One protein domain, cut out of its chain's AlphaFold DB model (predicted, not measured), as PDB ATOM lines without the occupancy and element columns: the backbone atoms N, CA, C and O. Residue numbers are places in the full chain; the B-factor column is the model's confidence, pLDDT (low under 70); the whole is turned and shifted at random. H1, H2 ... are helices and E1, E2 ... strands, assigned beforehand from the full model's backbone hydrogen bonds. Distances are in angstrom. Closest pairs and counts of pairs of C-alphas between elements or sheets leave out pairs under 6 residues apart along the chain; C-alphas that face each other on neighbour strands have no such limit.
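Overview. This is residues 42 to 60 and 73 to 156 of the 156 residues of the protein "Caspase-7" of Phallusia mammillata (UniProt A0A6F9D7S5). A three-stranded sheet, E1, E2 and E4, makes a wall, and two helices, H2 and H3, cross each other over it, only loosely packed on it: H2 meets it with residues 103 to 108 and then rises away, and H3 only grazes it. A small two-stranded sheet, E3 and E5, lies away from the wall at the end of H3 where E3 leads into that helix, and the short H1 lies far out from the rest. The 103 printed residues hold three named helices and five named strands in the order H1 E1 E2 H2 E3 H3 E4 E5, of mixed class, helices and strands. The larger sheet has the order E1 E2 E4 and is mixed; the smaller is antiparallel. The whole is only just compact, close to loose, with a radius of gyration of the C-alphas of 15.0 A and spans of 45 by 36 by 22 A.

Along the chain. H1 is residues 42 to 45, with C-alpha 42 at (11.455, 58.002, 33.356). E1 is residues 51 to 57, 19.2 A long, and E2 is residues 83 to 89, 19.9 A long. H2, residues 103 to 113, is 15.1 A long. E3, residues 120 to 122, is followed at once by H3, residues 123 to 136, 19.9 A long from C-alpha 123 at (-3.995, 39.518, 33.744). E4 is residues 143 to 146, 10.2 A long, and E5 is residues 153 to 155, with C-alpha 155 at (-1.643, 41.733, 44.192).

Arrangement. E1 and E2 are parallel at 12 degrees, with N 55 and O 86 within hydrogen-bond range at 2.8 A. E2, the inner strand, is antiparallel to E4 at 172 degrees, with N 85 and O 145 at 2.8 A. H2 is on this sheet at a height over the sheet of 12.4 A; its closest C-alphas to E2 are those of Phe 104 and Ser 88, 6.8 A apart. H2 and H3 touch at a steep tilt of 49 degrees, opposite ways, closest at the C-alphas of Ala 107 and Val 130, 5.5 A. E3 and E5 are antiparallel at 156 degrees, with N 121 and O 154 at 2.7 A. The closest C-alphas of H3 and E5 are those of Leu 123 and Leu 153, 6.3 A apart. H1 is not on the larger sheet and is apart from H2 and H3. In H2 and H3 every O i to N i+4 pair is within hydrogen-bond range; H1 is too short for such a pair.

Size, cuts and confidence. The C-alphas farthest apart are those of Glu 44 and Thr 96, 44.7 A. Residues 61 to 72 are not printed, and C-alphas 60 and 73 are 15.0 A apart across the cut. The link from E2 to H2, residues 90 to 102, is long. The mean pLDDT of the printed part is 72.4, and 39 residues are under 70, among them residues 42 to 48, 73 to 81 and 90 to 101.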
ATOM      1  N   PRO A  42      12.710  58.757  33.411       58.19
ATOM      2  CA  PRO A  42      11.455  58.002  33.356       58.19
ATOM      3  C   PRO A  42      11.500  56.774  32.432       58.19
ATOM      4  O   PRO A  42      10.863  55.763  32.718       58.19
ATOM      5  N   ALA A  43      12.272  56.834  31.343       61.28
ATOM      6  CA  ALA A  43      12.455  55.709  30.428       61.28
ATOM      7  C   ALA A  43      13.259  54.564  31.068       61.28
ATOM      8  O   ALA A  43      12.946  53.391  30.867       61.28
ATOM      9  N   GLU A  44      14.266  54.894  31.877       59.53
ATOM     10  CA  GLU A  44      15.073  53.910  32.602       59.53
ATOM     11  C   GLU A  44      14.299  53.288  33.765       59.53
ATOM     12  O   GLU A  44      14.399  52.083  33.984       59.53
ATOM     13  N   ALA A  45      13.459  54.072  34.446       63.22
ATOM     14  CA  ALA A  45      12.584  53.577  35.508       63.22
ATOM     15  C   ALA A  45      11.549  52.546  35.011       63.22
ATOM     16  O   ALA A  45      11.119  51.689  35.778       63.22
ATOM     17  N   LEU A  46      11.165  52.611  33.730       65.62
ATOM     18  CA  LEU A  46      10.207  51.698  33.092       65.62
ATOM     19  C   LEU A  46      10.873  50.512  32.374       65.62
ATOM     20  O   LEU A  46      10.181  49.661  31.803       65.62
ATOM     21  N   ARG A  47      12.209  50.435  32.345       67.31
ATOM     22  CA  ARG A  47      12.927  49.339  31.684       67.31
ATOM     23  C   ARG A  47      12.731  48.034  32.468       67.31
ATOM     24  O   ARG A  47      12.991  47.977  33.664       67.31
ATOM     25  N   GLY A  48      12.303  46.977  31.773       69.38
ATOM     26  CA  GLY A  48      12.038  45.660  32.371       69.38
ATOM     27  C   GLY A  48      10.754  45.584  33.204       69.38
ATOM     28  O   GLY A  48      10.531  44.582  33.879       69.38
ATOM     29  N   GLN A  49       9.919  46.629  33.176       73.00
ATOM     30  CA  GLN A  49       8.589  46.622  33.781       73.00
ATOM     31  C   GLN A  49       7.514  46.380  32.711       73.00
ATOM     32  O   GLN A  49       7.630  46.923  31.608       73.00
ATOM     33  N   PRO A  50       6.450  45.617  33.031       77.81
ATOM     34  CA  PRO A  50       5.341  45.405  32.114       77.81
ATOM     35  C   PRO A  50       4.584  46.716  31.861       77.81
ATOM     36  O   PRO A  50       4.091  47.359  32.788       77.81
ATOM     37  N   LYS A  51       4.459  47.095  30.589       80.12
ATOM     38  CA  LYS A  51       3.725  48.276  30.119       80.12
ATOM     39  C   LYS A  51       2.434  47.815  29.462       80.12
ATOM     40  O   LYS A  51       2.462  47.125  28.443       80.12
ATOM     41  N   LEU A  52       1.303  48.179  30.052       83.12
ATOM     42  CA  LEU A  52      -0.008  47.679  29.646       83.12
ATOM     43  C   LEU A  52      -0.845  48.818  29.071       83.12
ATOM     44  O   LEU A  52      -1.092  49.816  29.745       83.12
ATOM     45  N   PHE A  53      -1.303  48.647  27.838       80.81
ATOM     46  CA  PHE A  53      -2.140  49.606  27.132       80.81
ATOM     47  C   PHE A  53      -3.491  48.964  26.825       80.81
ATOM     48  O   PHE A  53      -3.562  47.941  26.148       80.81
ATOM     49  N   PHE A  54      -4.570  49.574  27.308       83.69
ATOM     50  CA  PHE A  54      -5.939  49.192  26.974       83.69
ATOM     51  C   PHE A  54      -6.544  50.318  26.143       83.69
ATOM     52  O   PHE A  54      -6.626  51.456  26.603       83.69
ATOM     53  N   VAL A  55      -6.910  50.015  24.902       79.88
ATOM     54  CA  VAL A  55      -7.339  50.995  23.907       79.88
ATOM     55  C   VAL A  55      -8.765  50.671  23.485       79.88
ATOM     56  O   VAL A  55      -9.054  49.560  23.050       79.88
ATOM     57  N   GLN A  56      -9.658  51.653  23.600       77.06
ATOM     58  CA  GLN A  56     -11.021  51.578  23.078       77.06
ATOM     59  C   GLN A  56     -11.160  52.587  21.944       77.06
ATOM     60  O   GLN A  56     -11.163  53.795  22.185       77.06
ATOM     61  N   LYS A  57     -11.318  52.092  20.718       72.31
ATOM     62  CA  LYS A  57     -11.632  52.913  19.553       72.31
ATOM     63  C   LYS A  57     -13.135  53.179  19.515       72.31
ATOM     64  O   LYS A  57     -13.953  52.260  19.653       72.31
ATOM     65  N   LEU A  58     -13.502  54.452  19.381       65.19
ATOM     66  CA  LEU A  58     -14.879  54.841  19.085       65.19
ATOM     67  C   LEU A  58     -15.189  54.435  17.638       65.19
ATOM     68  O   LEU A  58     -14.322  54.621  16.784       65.19
ATOM     69  N   PRO A  59     -16.385  53.897  17.342       57.75
ATOM     70  CA  PRO A  59     -16.780  53.671  15.960       57.75
ATOM     71  C   PRO A  59     -16.716  55.014  15.226       57.75
ATOM     72  O   PRO A  59     -17.281  56.004  15.696       57.75
ATOM     73  N   SER A  60     -15.988  55.073  14.113       54.00
ATOM     74  CA  SER A  60     -15.958  56.272  13.285       54.00
ATOM     75  C   SER A  60     -17.375  56.534  12.762       54.00
ATOM     76  O   SER A  60     -18.004  55.654  12.182       54.00
ATOM     77  N   GLU A  73      -4.631  46.972  11.001       43.06
ATOM     78  CA  GLU A  73      -3.646  47.911  11.511       43.06
ATOM     79  C   GLU A  73      -2.738  47.095  12.424       43.06
ATOM     80  O   GLU A  73      -2.943  46.989  13.634       43.06
ATOM     81  N   TYR A  74      -1.732  46.471  11.810       40.69
ATOM     82  CA  TYR A  74      -0.557  45.960  12.488       40.69
ATOM     83  C   TYR A  74       0.028  47.115  13.295       40.69
ATOM     84  O   TYR A  74       0.751  47.963  12.764       40.69
ATOM     85  N   LEU A  75      -0.296  47.163  14.588       46.41
ATOM     86  CA  LEU A  75       0.393  48.051  15.506       46.41
ATOM     87  C   LEU A  75       1.881  47.689  15.421       46.41
ATOM     88  O   LEU A  75       2.233  46.511  15.588       46.41
ATOM     89  N   PRO A  76       2.754  48.660  15.096       48.72
ATOM     90  CA  PRO A  76       4.165  48.383  14.912       48.72
ATOM     91  C   PRO A  76       4.700  47.707  16.171       48.72
ATOM     92  O   PRO A  76       4.387  48.120  17.290       48.72
ATOM     93  N   HIS A  77       5.490  46.646  15.988       49.97
ATOM     94  CA  HIS A  77       6.169  45.992  17.096       49.97
ATOM     95  C   HIS A  77       6.920  47.051  17.904       49.97
ATOM     96  O   HIS A  77       7.822  47.709  17.388       49.97
ATOM     97  N   HIS A  78       6.520  47.240  19.164       50.91
ATOM     98  CA  HIS A  78       7.188  48.197  20.029       50.91
ATOM     99  C   HIS A  78       8.648  47.743  20.217       50.91
ATOM    100  O   HIS A  78       8.870  46.554  20.449       50.91
ATOM    101  N   PRO A  79       9.647  48.636  20.085       55.31
ATOM    102  CA  PRO A  79      11.059  48.263  20.205       55.31
ATOM    103  C   PRO A  79      11.434  47.821  21.628       55.31
ATOM    104  O   PRO A  79      12.408  47.093  21.815       55.31
ATOM    105  N   ASP A  80      10.653  48.236  22.631       57.91
ATOM    106  CA  ASP A  80      10.819  47.757  24.003       57.91
ATOM    107  C   ASP A  80      10.192  46.380  24.213       57.91
ATOM    108  O   ASP A  80       9.008  46.172  23.953       57.91
ATOM    109  N   ALA A  81      10.969  45.501  24.846       61.50
ATOM    110  CA  ALA A  81      10.447  44.336  25.540       61.50
ATOM    111  C   ALA A  81       9.424  44.741  26.621       61.50
ATOM    112  O   ALA A  81       9.495  45.839  27.180       61.50
ATOM    113  N   ASP A  82       8.511  43.821  26.939       70.75
ATOM    114  CA  ASP A  82       7.560  43.932  28.051       70.75
ATOM    115  C   ASP A  82       6.384  44.899  27.825       70.75
ATOM    116  O   ASP A  82       5.893  45.535  28.753       70.75
ATOM    117  N   VAL A  83       5.875  44.969  26.591       77.38
ATOM    118  CA  VAL A  83       4.655  45.720  26.243       77.38
ATOM    119  C   VAL A  83       3.485  44.777  25.956       77.38
ATOM    120  O   VAL A  83       3.639  43.781  25.254       77.38
ATOM    121  N   MET A  84       2.293  45.121  26.439       82.81
ATOM    122  CA  MET A  84       1.028  44.508  26.033       82.81
ATOM    123  C   MET A  84       0.046  45.587  25.599       82.81
ATOM    124  O   MET A  84      -0.174  46.554  26.326       82.81
ATOM    125  N   ILE A  85      -0.590  45.388  24.449       80.25
ATOM    126  CA  ILE A  85      -1.655  46.250  23.946       80.25
ATOM    127  C   ILE A  85      -2.904  45.397  23.764       80.25
ATOM    128  O   ILE A  85      -2.882  44.391  23.062       80.25
ATOM    129  N   THR A  86      -3.999  45.786  24.409       83.12
ATOM    130  CA  THR A  86      -5.330  45.226  24.172       83.12
ATOM    131  C   THR A  86      -6.206  46.292  23.544       83.12
ATOM    132  O   THR A  86      -6.387  47.367  24.111       83.12
ATOM    133  N   PHE A  87      -6.745  45.983  22.376       80.06
ATOM    134  CA  PHE A  87      -7.526  46.871  21.544       80.06
ATOM    135  C   PHE A  87      -8.966  46.370  21.422       80.06
ATOM    136  O   PHE A  87      -9.210  45.188  21.195       80.06
ATOM    137  N   SER A  88      -9.922  47.281  21.562       82.50
ATOM    138  CA  SER A  88     -11.351  47.039  21.393       82.50
ATOM    139  C   SER A  88     -11.941  48.113  20.486       82.50
ATOM    140  O   SER A  88     -11.650  49.298  20.659       82.50
ATOM    141  N   GLU A  89     -12.799  47.718  19.548       74.56
ATOM    142  CA  GLU A  89     -13.483  48.628  18.627       74.56
ATOM    143  C   GLU A  89     -14.999  48.493  18.765       74.56
ATOM    144  O   GLU A  89     -15.548  47.395  18.757       74.56
ATOM    145  N   GLY A  90     -15.703  49.620  18.901       66.12
ATOM    146  CA  GLY A  90     -17.158  49.610  19.060       66.12
ATOM    147  C   GLY A  90     -17.629  49.009  20.392       66.12
ATOM    148  O   GLY A  90     -16.921  49.050  21.397       66.12
ATOM    149  N   GLY A  91     -18.864  48.494  20.418       61.78
ATOM    150  CA  GLY A  91     -19.423  47.833  21.606       61.78
ATOM    151  C   GLY A  91     -19.836  48.789  22.730       61.78
ATOM    152  O   GLY A  91     -19.448  48.606  23.878       61.78
ATOM    153  N   PHE A  92     -20.643  49.805  22.424       61.81
ATOM    154  CA  PHE A  92     -21.283  50.636  23.448       61.81
ATOM    155  C   PHE A  92     -22.620  50.023  23.850       61.81
ATOM    156  O   PHE A  92     -23.408  49.627  22.988       61.81
ATOM    157  N   LYS A  93     -22.886  49.951  25.161       54.56
ATOM    158  CA  LYS A  93     -24.157  49.428  25.692       54.56
ATOM    159  C   LYS A  93     -25.379  50.219  25.220       54.56
ATOM    160  O   LYS A  93     -26.475  49.673  25.189       54.56
ATOM    161  N   ASP A  94     -25.186  51.475  24.828       54.84
ATOM    162  CA  ASP A  94     -26.229  52.325  24.268       54.84
ATOM    163  C   ASP A  94     -25.745  52.899  22.929       54.84
ATOM    164  O   ASP A  94     -24.932  53.821  22.890       54.84
ATOM    165  N   LYS A  95     -26.215  52.322  21.814       49.53
ATOM    166  CA  LYS A  95     -25.848  52.751  20.449       49.53
ATOM    167  C   LYS A  95     -26.362  54.157  20.106       49.53
ATOM    168  O   LYS A  95     -25.966  54.707  19.087       49.53
ATOM    169  N   THR A  96     -27.252  54.714  20.930       44.81
ATOM    170  CA  THR A  96     -27.928  55.999  20.685       44.81
ATOM    171  C   THR A  96     -27.309  57.172  21.441       44.81
ATOM    172  O   THR A  96     -27.703  58.316  21.228       44.81
ATOM    173  N   LYS A  97     -26.331  56.917  22.319       44.56
ATOM    174  CA  LYS A  97     -25.683  57.956  23.117       44.56
ATOM    175  C   LYS A  97     -24.178  57.869  22.943       44.56
ATOM    176  O   LYS A  97     -23.550  56.934  23.425       44.56
ATOM    177  N   GLU A  98     -23.585  58.937  22.420       44.12
ATOM    178  CA  GLU A  98     -22.139  59.237  22.460       44.12
ATOM    179  C   GLU A  98     -21.539  59.266  23.891       44.12
ATOM    180  O   GLU A  98     -20.377  59.603  24.087       44.12
ATOM    181  N   LYS A  99     -22.330  58.920  24.915       51.31
ATOM    182  CA  LYS A  99     -21.998  58.914  26.344       51.31
ATOM    183  C   LYS A  99     -22.125  57.526  26.994       51.31
ATOM    184  O   LYS A  99     -22.160  57.428  28.218       51.31
ATOM    185  N   GLY A 100     -22.265  56.459  26.206       56.41
ATOM    186  CA  GLY A 100     -22.361  55.094  26.726       56.41
ATOM    187  C   GLY A 100     -21.046  54.598  27.343       56.41
ATOM    188  O   GLY A 100     -19.961  54.914  26.861       56.41
ATOM    189  N   ILE A 101     -21.134  53.770  28.387       65.88
ATOM    190  CA  ILE A 101     -19.979  53.027  28.908       65.88
ATOM    191  C   ILE A 101     -19.592  51.956  27.872       65.88
ATOM    192  O   ILE A 101     -20.454  51.220  27.378       65.88
ATOM    193  N   SER A 102     -18.303  51.874  27.535       76.38
ATOM    194  CA  SER A 102     -17.749  50.799  26.699       76.38
ATOM    195  C   SER A 102     -18.024  49.439  27.344       76.38
ATOM    196  O   SER A 102     -17.653  49.216  28.500       76.38
ATOM    197  N   ALA A 103     -18.636  48.517  26.597       80.81
ATOM    198  CA  ALA A 103     -18.871  47.155  27.064       80.81
ATOM    199  C   ALA A 103     -17.555  46.444  27.405       80.81
ATOM    200  O   ALA A 103     -17.511  45.693  28.373       80.81
ATOM    201  N   PHE A 104     -16.476  46.747  26.675       84.38
ATOM    202  CA  PHE A 104     -15.139  46.230  26.958       84.38
ATOM    203  C   PHE A 104     -14.612  46.690  28.321       84.38
ATOM    204  O   PHE A 104     -14.222  45.848  29.130       84.38
ATOM    205  N   TYR A 105     -14.633  47.996  28.618       84.25
ATOM    206  CA  TYR A 105     -14.171  48.481  29.926       84.25
ATOM    207  C   TYR A 105     -15.056  47.990  31.072       84.25
ATOM    208  O   TYR A 105     -14.551  47.668  32.144       84.25
ATOM    209  N   ASP A 106     -16.364  47.893  30.850       82.62
ATOM    210  CA  ASP A 106     -17.286  47.375  31.856       82.62
ATOM    211  C   ASP A 106     -17.064  45.875  32.126       82.62
ATOM    212  O   ASP A 106     -17.019  45.459  33.283       82.62
ATOM    213  N   ALA A 107     -16.843  45.071  31.081       85.62
ATOM    214  CA  ALA A 107     -16.468  43.663  31.214       85.62
ATOM    215  C   ALA A 107     -15.112  43.504  31.921       85.62
ATOM    216  O   ALA A 107     -14.977  42.678  32.822       85.62
ATOM    217  N   LEU A 108     -14.118  44.337  31.585       86.12
ATOM    218  CA  LEU A 108     -12.813  44.345  32.253       86.12
ATOM    219  C   LEU A 108     -12.952  44.608  33.755       86.12
ATOM    220  O   LEU A 108     -12.444  43.833  34.564       86.12
ATOM    221  N   LEU A 109     -13.702  45.645  34.136       82.81
ATOM    222  CA  LEU A 109     -13.957  45.970  35.540       82.81
ATOM    223  C   LEU A 109     -14.723  44.858  36.264       82.81
ATOM    224  O   LEU A 109     -14.377  44.516  37.395       82.81
ATOM    225  N   ARG A 110     -15.747  44.271  35.632       81.31
ATOM    226  CA  ARG A 110     -16.507  43.153  36.211       81.31
ATOM    227  C   ARG A 110     -15.639  41.916  36.411       81.31
ATOM    228  O   ARG A 110     -15.696  41.314  37.479       81.31
ATOM    229  N   CYS A 111     -14.816  41.562  35.430       84.56
ATOM    230  CA  CYS A 111     -13.920  40.412  35.512       84.56
ATOM    231  C   CYS A 111     -12.863  40.577  36.609       84.56
ATOM    232  O   CYS A 111     -12.596  39.611  37.318       84.56
ATOM    233  N   VAL A 112     -12.315  41.785  36.787       81.62
ATOM    234  CA  VAL A 112     -11.406  42.096  37.905       81.62
ATOM    235  C   VAL A 112     -12.145  41.982  39.243       81.62
ATOM    236  O   VAL A 112     -11.694  41.274  40.134       81.62
ATOM    237  N   ARG A 113     -13.318  42.615  39.384       74.75
ATOM    238  CA  ARG A 113     -14.094  42.619  40.643       74.75
ATOM    239  C   ARG A 113     -14.575  41.235  41.073       74.75
ATOM    240  O   ARG A 113     -14.607  40.944  42.263       74.75
ATOM    241  N   ASN A 114     -14.966  40.401  40.115       75.56
ATOM    242  CA  ASN A 114     -15.509  39.072  40.380       75.56
ATOM    243  C   ASN A 114     -14.423  37.993  40.472       75.56
ATOM    244  O   ASN A 114     -14.756  36.814  40.631       75.56
ATOM    245  N   ASP A 115     -13.142  38.354  40.350       77.12
ATOM    246  CA  ASP A 115     -12.067  37.382  40.457       77.12
ATOM    247  C   ASP A 115     -11.925  36.885  41.902       77.12
ATOM    248  O   ASP A 115     -11.585  37.624  42.831       77.12
ATOM    249  N   GLN A 116     -12.214  35.598  42.088       71.69
ATOM    250  CA  GLN A 116     -12.264  34.941  43.396       71.69
ATOM    251  C   GLN A 116     -10.880  34.547  43.925       71.69
ATOM    252  O   GLN A 116     -10.786  34.028  45.032       71.69
ATOM    253  N   ASN A 117      -9.804  34.767  43.160       69.56
ATOM    254  CA  ASN A 117      -8.459  34.434  43.612       69.56
ATOM    255  C   ASN A 117      -8.073  35.348  44.788       69.56
ATOM    256  O   ASN A 117      -8.040  36.564  44.605       69.56
ATOM    257  N   PRO A 118      -7.845  34.821  46.001       68.38
ATOM    258  CA  PRO A 118      -7.649  35.651  47.189       68.38
ATOM    259  C   PRO A 118      -6.323  36.423  47.180       68.38
ATOM    260  O   PRO A 118      -6.235  37.451  47.844       68.38
ATOM    261  N   ASP A 119      -5.334  35.971  46.407       68.19
ATOM    262  CA  ASP A 119      -3.953  36.443  46.540       68.19
ATOM    263  C   ASP A 119      -3.524  37.405  45.423       68.19
ATOM    264  O   ASP A 119      -2.720  38.314  45.653       68.19
ATOM    265  N   TYR A 120      -4.027  37.208  44.202       69.94
ATOM    266  CA  TYR A 120      -3.619  37.991  43.037       69.94
ATOM    267  C   TYR A 120      -4.629  37.938  41.885       69.94
ATOM    268  O   TYR A 120      -5.408  36.998  41.755       69.94
ATOM    269  N   TYR A 121      -4.530  38.918  40.993       69.50
ATOM    270  CA  TYR A 121      -5.198  38.991  39.702       69.50
ATOM    271  C   TYR A 121      -4.235  38.571  38.589       69.50
ATOM    272  O   TYR A 121      -3.227  39.236  38.355       69.50
ATOM    273  N   ASP A 122      -4.551  37.490  37.880       80.44
ATOM    274  CA  ASP A 122      -3.826  37.082  36.670       80.44
ATOM    275  C   ASP A 122      -4.406  37.810  35.455       80.44
ATOM    276  O   ASP A 122      -5.563  37.602  35.070       80.44
ATOM    277  N   LEU A 123      -3.582  38.663  34.847       83.12
ATOM    278  CA  LEU A 123      -3.995  39.518  33.744       83.12
ATOM    279  C   LEU A 123      -4.504  38.729  32.529       83.12
ATOM    280  O   LEU A 123      -5.518  39.101  31.934       83.12
ATOM    281  N   PHE A 124      -3.843  37.629  32.159       80.94
ATOM    282  CA  PHE A 124      -4.231  36.840  30.989       80.94
ATOM    283  C   PHE A 124      -5.517  36.052  31.248       80.94
ATOM    284  O   PHE A 124      -6.381  35.968  30.366       80.94
ATOM    285  N   LYS A 125      -5.707  35.536  32.470       84.44
ATOM    286  CA  LYS A 125      -6.988  34.927  32.871       84.44
ATOM    287  C   LYS A 125      -8.121  35.947  32.858       84.44
ATOM    288  O   LYS A 125      -9.204  35.634  32.363       84.44
ATOM    289  N   ILE A 126      -7.881  37.163  33.348       86.88
ATOM    290  CA  ILE A 126      -8.868  38.250  33.309       86.88
ATOM    291  C   ILE A 126      -9.241  38.577  31.866       86.88
ATOM    292  O   ILE A 126     -10.422  38.548  31.531       86.88
ATOM    293  N   LEU A 127      -8.263  38.799  30.984       87.12
ATOM    294  CA  LEU A 127      -8.521  39.084  29.570       87.12
ATOM    295  C   LEU A 127      -9.289  37.957  28.869       87.12
ATOM    296  O   LEU A 127     -10.168  38.219  28.050       87.12
ATOM    297  N   THR A 128      -9.018  36.702  29.230       87.38
ATOM    298  CA  THR A 128      -9.767  35.549  28.711       87.38
ATOM    299  C   THR A 128     -11.238  35.595  29.137       87.38
ATOM    300  O   THR A 128     -12.126  35.389  28.306       87.38
ATOM    301  N   LYS A 129     -11.518  35.920  30.407       88.69
ATOM    302  CA  LYS A 129     -12.891  36.103  30.909       88.69
ATOM    303  C   LYS A 129     -13.593  37.268  30.207       88.69
ATOM    304  O   LYS A 129     -14.735  37.106  29.788       88.69
ATOM    305  N   VAL A 130     -12.892  38.384  29.989       89.19
ATOM    306  CA  VAL A 130     -13.421  39.549  29.258       89.19
ATOM    307  C   VAL A 130     -13.811  39.170  27.833       89.19
ATOM    308  O   VAL A 130     -14.925  39.462  27.407       89.19
ATOM    309  N   ARG A 131     -12.940  38.476  27.091       87.44
ATOM    310  CA  ARG A 131     -13.245  38.028  25.720       87.44
ATOM    311  C   ARG A 131     -14.470  37.119  25.675       87.44
ATOM    312  O   ARG A 131     -15.300  37.270  24.778       87.44
ATOM    313  N   ARG A 132     -14.607  36.215  26.649       87.69
ATOM    314  CA  ARG A 132     -15.788  35.354  26.780       87.69
ATOM    315  C   ARG A 132     -17.050  36.176  27.030       87.69
ATOM    316  O   ARG A 132     -18.016  36.019  26.298       87.69
ATOM    317  N   GLU A 133     -17.017  37.100  27.985       89.50
ATOM    318  CA  GLU A 133     -18.163  37.952  28.312       89.50
ATOM    319  C   GLU A 133     -18.599  38.828  27.124       89.50
ATOM    320  O   GLU A 133     -19.792  38.953  26.846       89.50
ATOM    321  N   MET A 134     -17.638  39.381  26.376       86.81
ATOM    322  CA  MET A 134     -17.901  40.148  25.152       86.81
ATOM    323  C   MET A 134     -18.537  39.278  24.062       86.81
ATOM    324  O   MET A 134     -19.493  39.709  23.416       86.81
ATOM    325  N   THR A 135     -18.057  38.040  23.901       86.69
ATOM    326  CA  THR A 135     -18.621  37.066  22.952       86.69
ATOM    327  C   THR A 135     -20.059  36.701  23.324       86.69
ATOM    328  O   THR A 135     -20.951  36.777  22.480       86.69
ATOM    329  N   ASP A 136     -20.303  36.380  24.597       86.44
ATOM    330  CA  ASP A 136     -21.619  35.987  25.112       86.44
ATOM    331  C   ASP A 136     -22.653  37.120  24.947       86.44
ATOM    332  O   ASP A 136     -23.817  36.875  24.626       86.44
ATOM    333  N   GLN A 137     -22.220  38.378  25.094       83.12
ATOM    334  CA  GLN A 137     -23.054  39.574  24.913       83.12
ATOM    335  C   GLN A 137     -23.135  40.058  23.451       83.12
ATOM    336  O   GLN A 137     -23.761  41.085  23.183       83.12
ATOM    337  N   LYS A 138     -22.544  39.327  22.494       84.31
ATOM    338  CA  LYS A 138     -22.493  39.684  21.061       84.31
ATOM    339  C   LYS A 138     -21.883  41.069  20.801       84.31
ATOM    340  O   LYS A 138     -22.299  41.786  19.887       84.31
ATOM    341  N   HIS A 139     -20.901  41.456  21.610       82.56
ATOM    342  CA  HIS A 139     -20.083  42.641  21.385       82.56
ATOM    343  C   HIS A 139     -18.804  42.285  20.605       82.56
ATOM    344  O   HIS A 139     -18.373  41.131  20.635       82.56
ATOM    345  N   PRO A 140     -18.176  43.256  19.913       80.56
ATOM    346  CA  PRO A 140     -16.873  43.050  19.288       80.56
ATOM    347  C   PRO A 140     -15.840  42.552  20.303       80.56
ATOM    348  O   PRO A 140     -15.696  43.116  21.387       80.56
ATOM    349  N   VAL A 141     -15.141  41.469  19.971       83.50
ATOM    350  CA  VAL A 141     -14.178  40.845  20.885       83.50
ATOM    351  C   VAL A 141     -12.871  41.641  20.854       83.50
ATOM    352  O   VAL A 141     -12.354  41.884  19.763       83.50
ATOM    353  N   PRO A 142     -12.301  42.021  22.012       83.25
ATOM    354  CA  PRO A 142     -11.026  42.717  22.033       83.25
ATOM    355  C   PRO A 142      -9.898  41.810  21.529       83.25
ATOM    356  O   PRO A 142      -9.849  40.611  21.831       83.25
ATOM    357  N   TRP A 143      -8.973  42.407  20.790       81.25
ATOM    358  CA  TRP A 143      -7.745  41.784  20.315       81.25
ATOM    359  C   TRP A 143      -6.566  42.197  21.200       81.25
ATOM    360  O   TRP A 143      -6.509  43.329  21.674       81.25
ATOM    361  N   THR A 144      -5.617  41.291  21.435       81.50
ATOM    362  CA  THR A 144      -4.449  41.550  22.289       81.50
ATOM    363  C   THR A 144      -3.167  41.161  21.567       81.50
ATOM    364  O   THR A 144      -3.019  40.020  21.134       81.50
ATOM    365  N   GLN A 145      -2.214  42.086  21.531       78.44
ATOM    366  CA  GLN A 145      -0.828  41.856  21.141       78.44
ATOM    367  C   GLN A 145       0.054  41.962  22.383       78.44
ATOM    368  O   GLN A 145      -0.070  42.903  23.167       78.44
ATOM    369  N   THR A 146       0.952  41.000  22.584       80.06
ATOM    370  CA  THR A 146       1.824  40.972  23.762       80.06
ATOM    371  C   THR A 146       3.263  40.645  23.391       80.06
ATOM    372  O   THR A 146       3.528  39.777  22.563       80.06
ATOM    373  N   GLN A 147       4.186  41.359  24.024       75.88
ATOM    374  CA  GLN A 147       5.623  41.105  24.067       75.88
ATOM    375  C   GLN A 147       6.106  40.925  25.517       75.88
ATOM    376  O   GLN A 147       7.301  41.037  25.802       75.88
ATOM    377  N   LEU A 148       5.172  40.693  26.449       76.00
ATOM    378  CA  LEU A 148       5.482  40.364  27.834       76.00
ATOM    379  C   LEU A 148       6.257  39.048  27.882       76.00
ATOM    380  O   LEU A 148       5.835  38.048  27.304       76.00
ATOM    381  N   ARG A 149       7.389  39.050  28.585       74.25
ATOM    382  CA  ARG A 149       8.232  37.855  28.766       74.25
ATOM    383  C   ARG A 149       7.915  37.082  30.044       74.25
ATOM    384  O   ARG A 149       8.432  35.987  30.243       74.25
ATOM    385  N   SER A 150       7.065  37.659  30.884       73.19
ATOM    386  CA  SER A 150       6.712  37.163  32.208       73.19
ATOM    387  C   SER A 150       5.204  37.233  32.400       73.19
ATOM    388  O   SER A 150       4.528  38.086  31.821       73.19
ATOM    389  N   GLU A 151       4.684  36.356  33.252       73.31
ATOM    390  CA  GLU A 151       3.316  36.470  33.745       73.31
ATOM    391  C   GLU A 151       3.152  37.772  34.546       73.31
ATOM    392  O   GLU A 151       4.045  38.168  35.301       73.31
ATOM    393  N   VAL A 152       2.014  38.450  34.369       76.44
ATOM    394  CA  VAL A 152       1.685  39.676  35.103       76.44
ATOM    395  C   VAL A 152       0.598  39.360  36.116       76.44
ATOM    396  O   VAL A 152      -0.555  39.107  35.756       76.44
ATOM    397  N   LEU A 153       0.995  39.395  37.386       75.19
ATOM    398  CA  LEU A 153       0.130  39.175  38.535       75.19
ATOM    399  C   LEU A 153       0.021  40.478  39.328       75.19
ATOM    400  O   LEU A 153       1.035  41.007  39.787       75.19
ATOM    401  N   PHE A 154      -1.191  40.995  39.510       67.94
ATOM    402  CA  PHE A 154      -1.418  42.127  40.411       67.94
ATOM    403  C   PHE A 154      -1.805  41.601  41.782       67.94
ATOM    404  O   PHE A 154      -2.720  40.788  41.877       67.94
ATOM    405  N   SER A 155      -1.149  42.048  42.851       66.31
ATOM    406  CA  SER A 155      -1.643  41.733  44.192       66.31
ATOM    407  C   SER A 155      -2.985  42.428  44.431       66.31
ATOM    408  O   SER A 155      -3.213  43.520  43.903       66.31
ATOM    409  N   LYS A 156      -3.842  41.805  45.238       58.81
ATOM    410  CA  LYS A 156      -5.025  42.468  45.792       58.81
ATOM    411  C   LYS A 156      -4.667  43.546  46.813       58.81
ATOM    412  O   LYS A 156      -3.546  43.485  47.378       58.81
TER     413      LYS A 156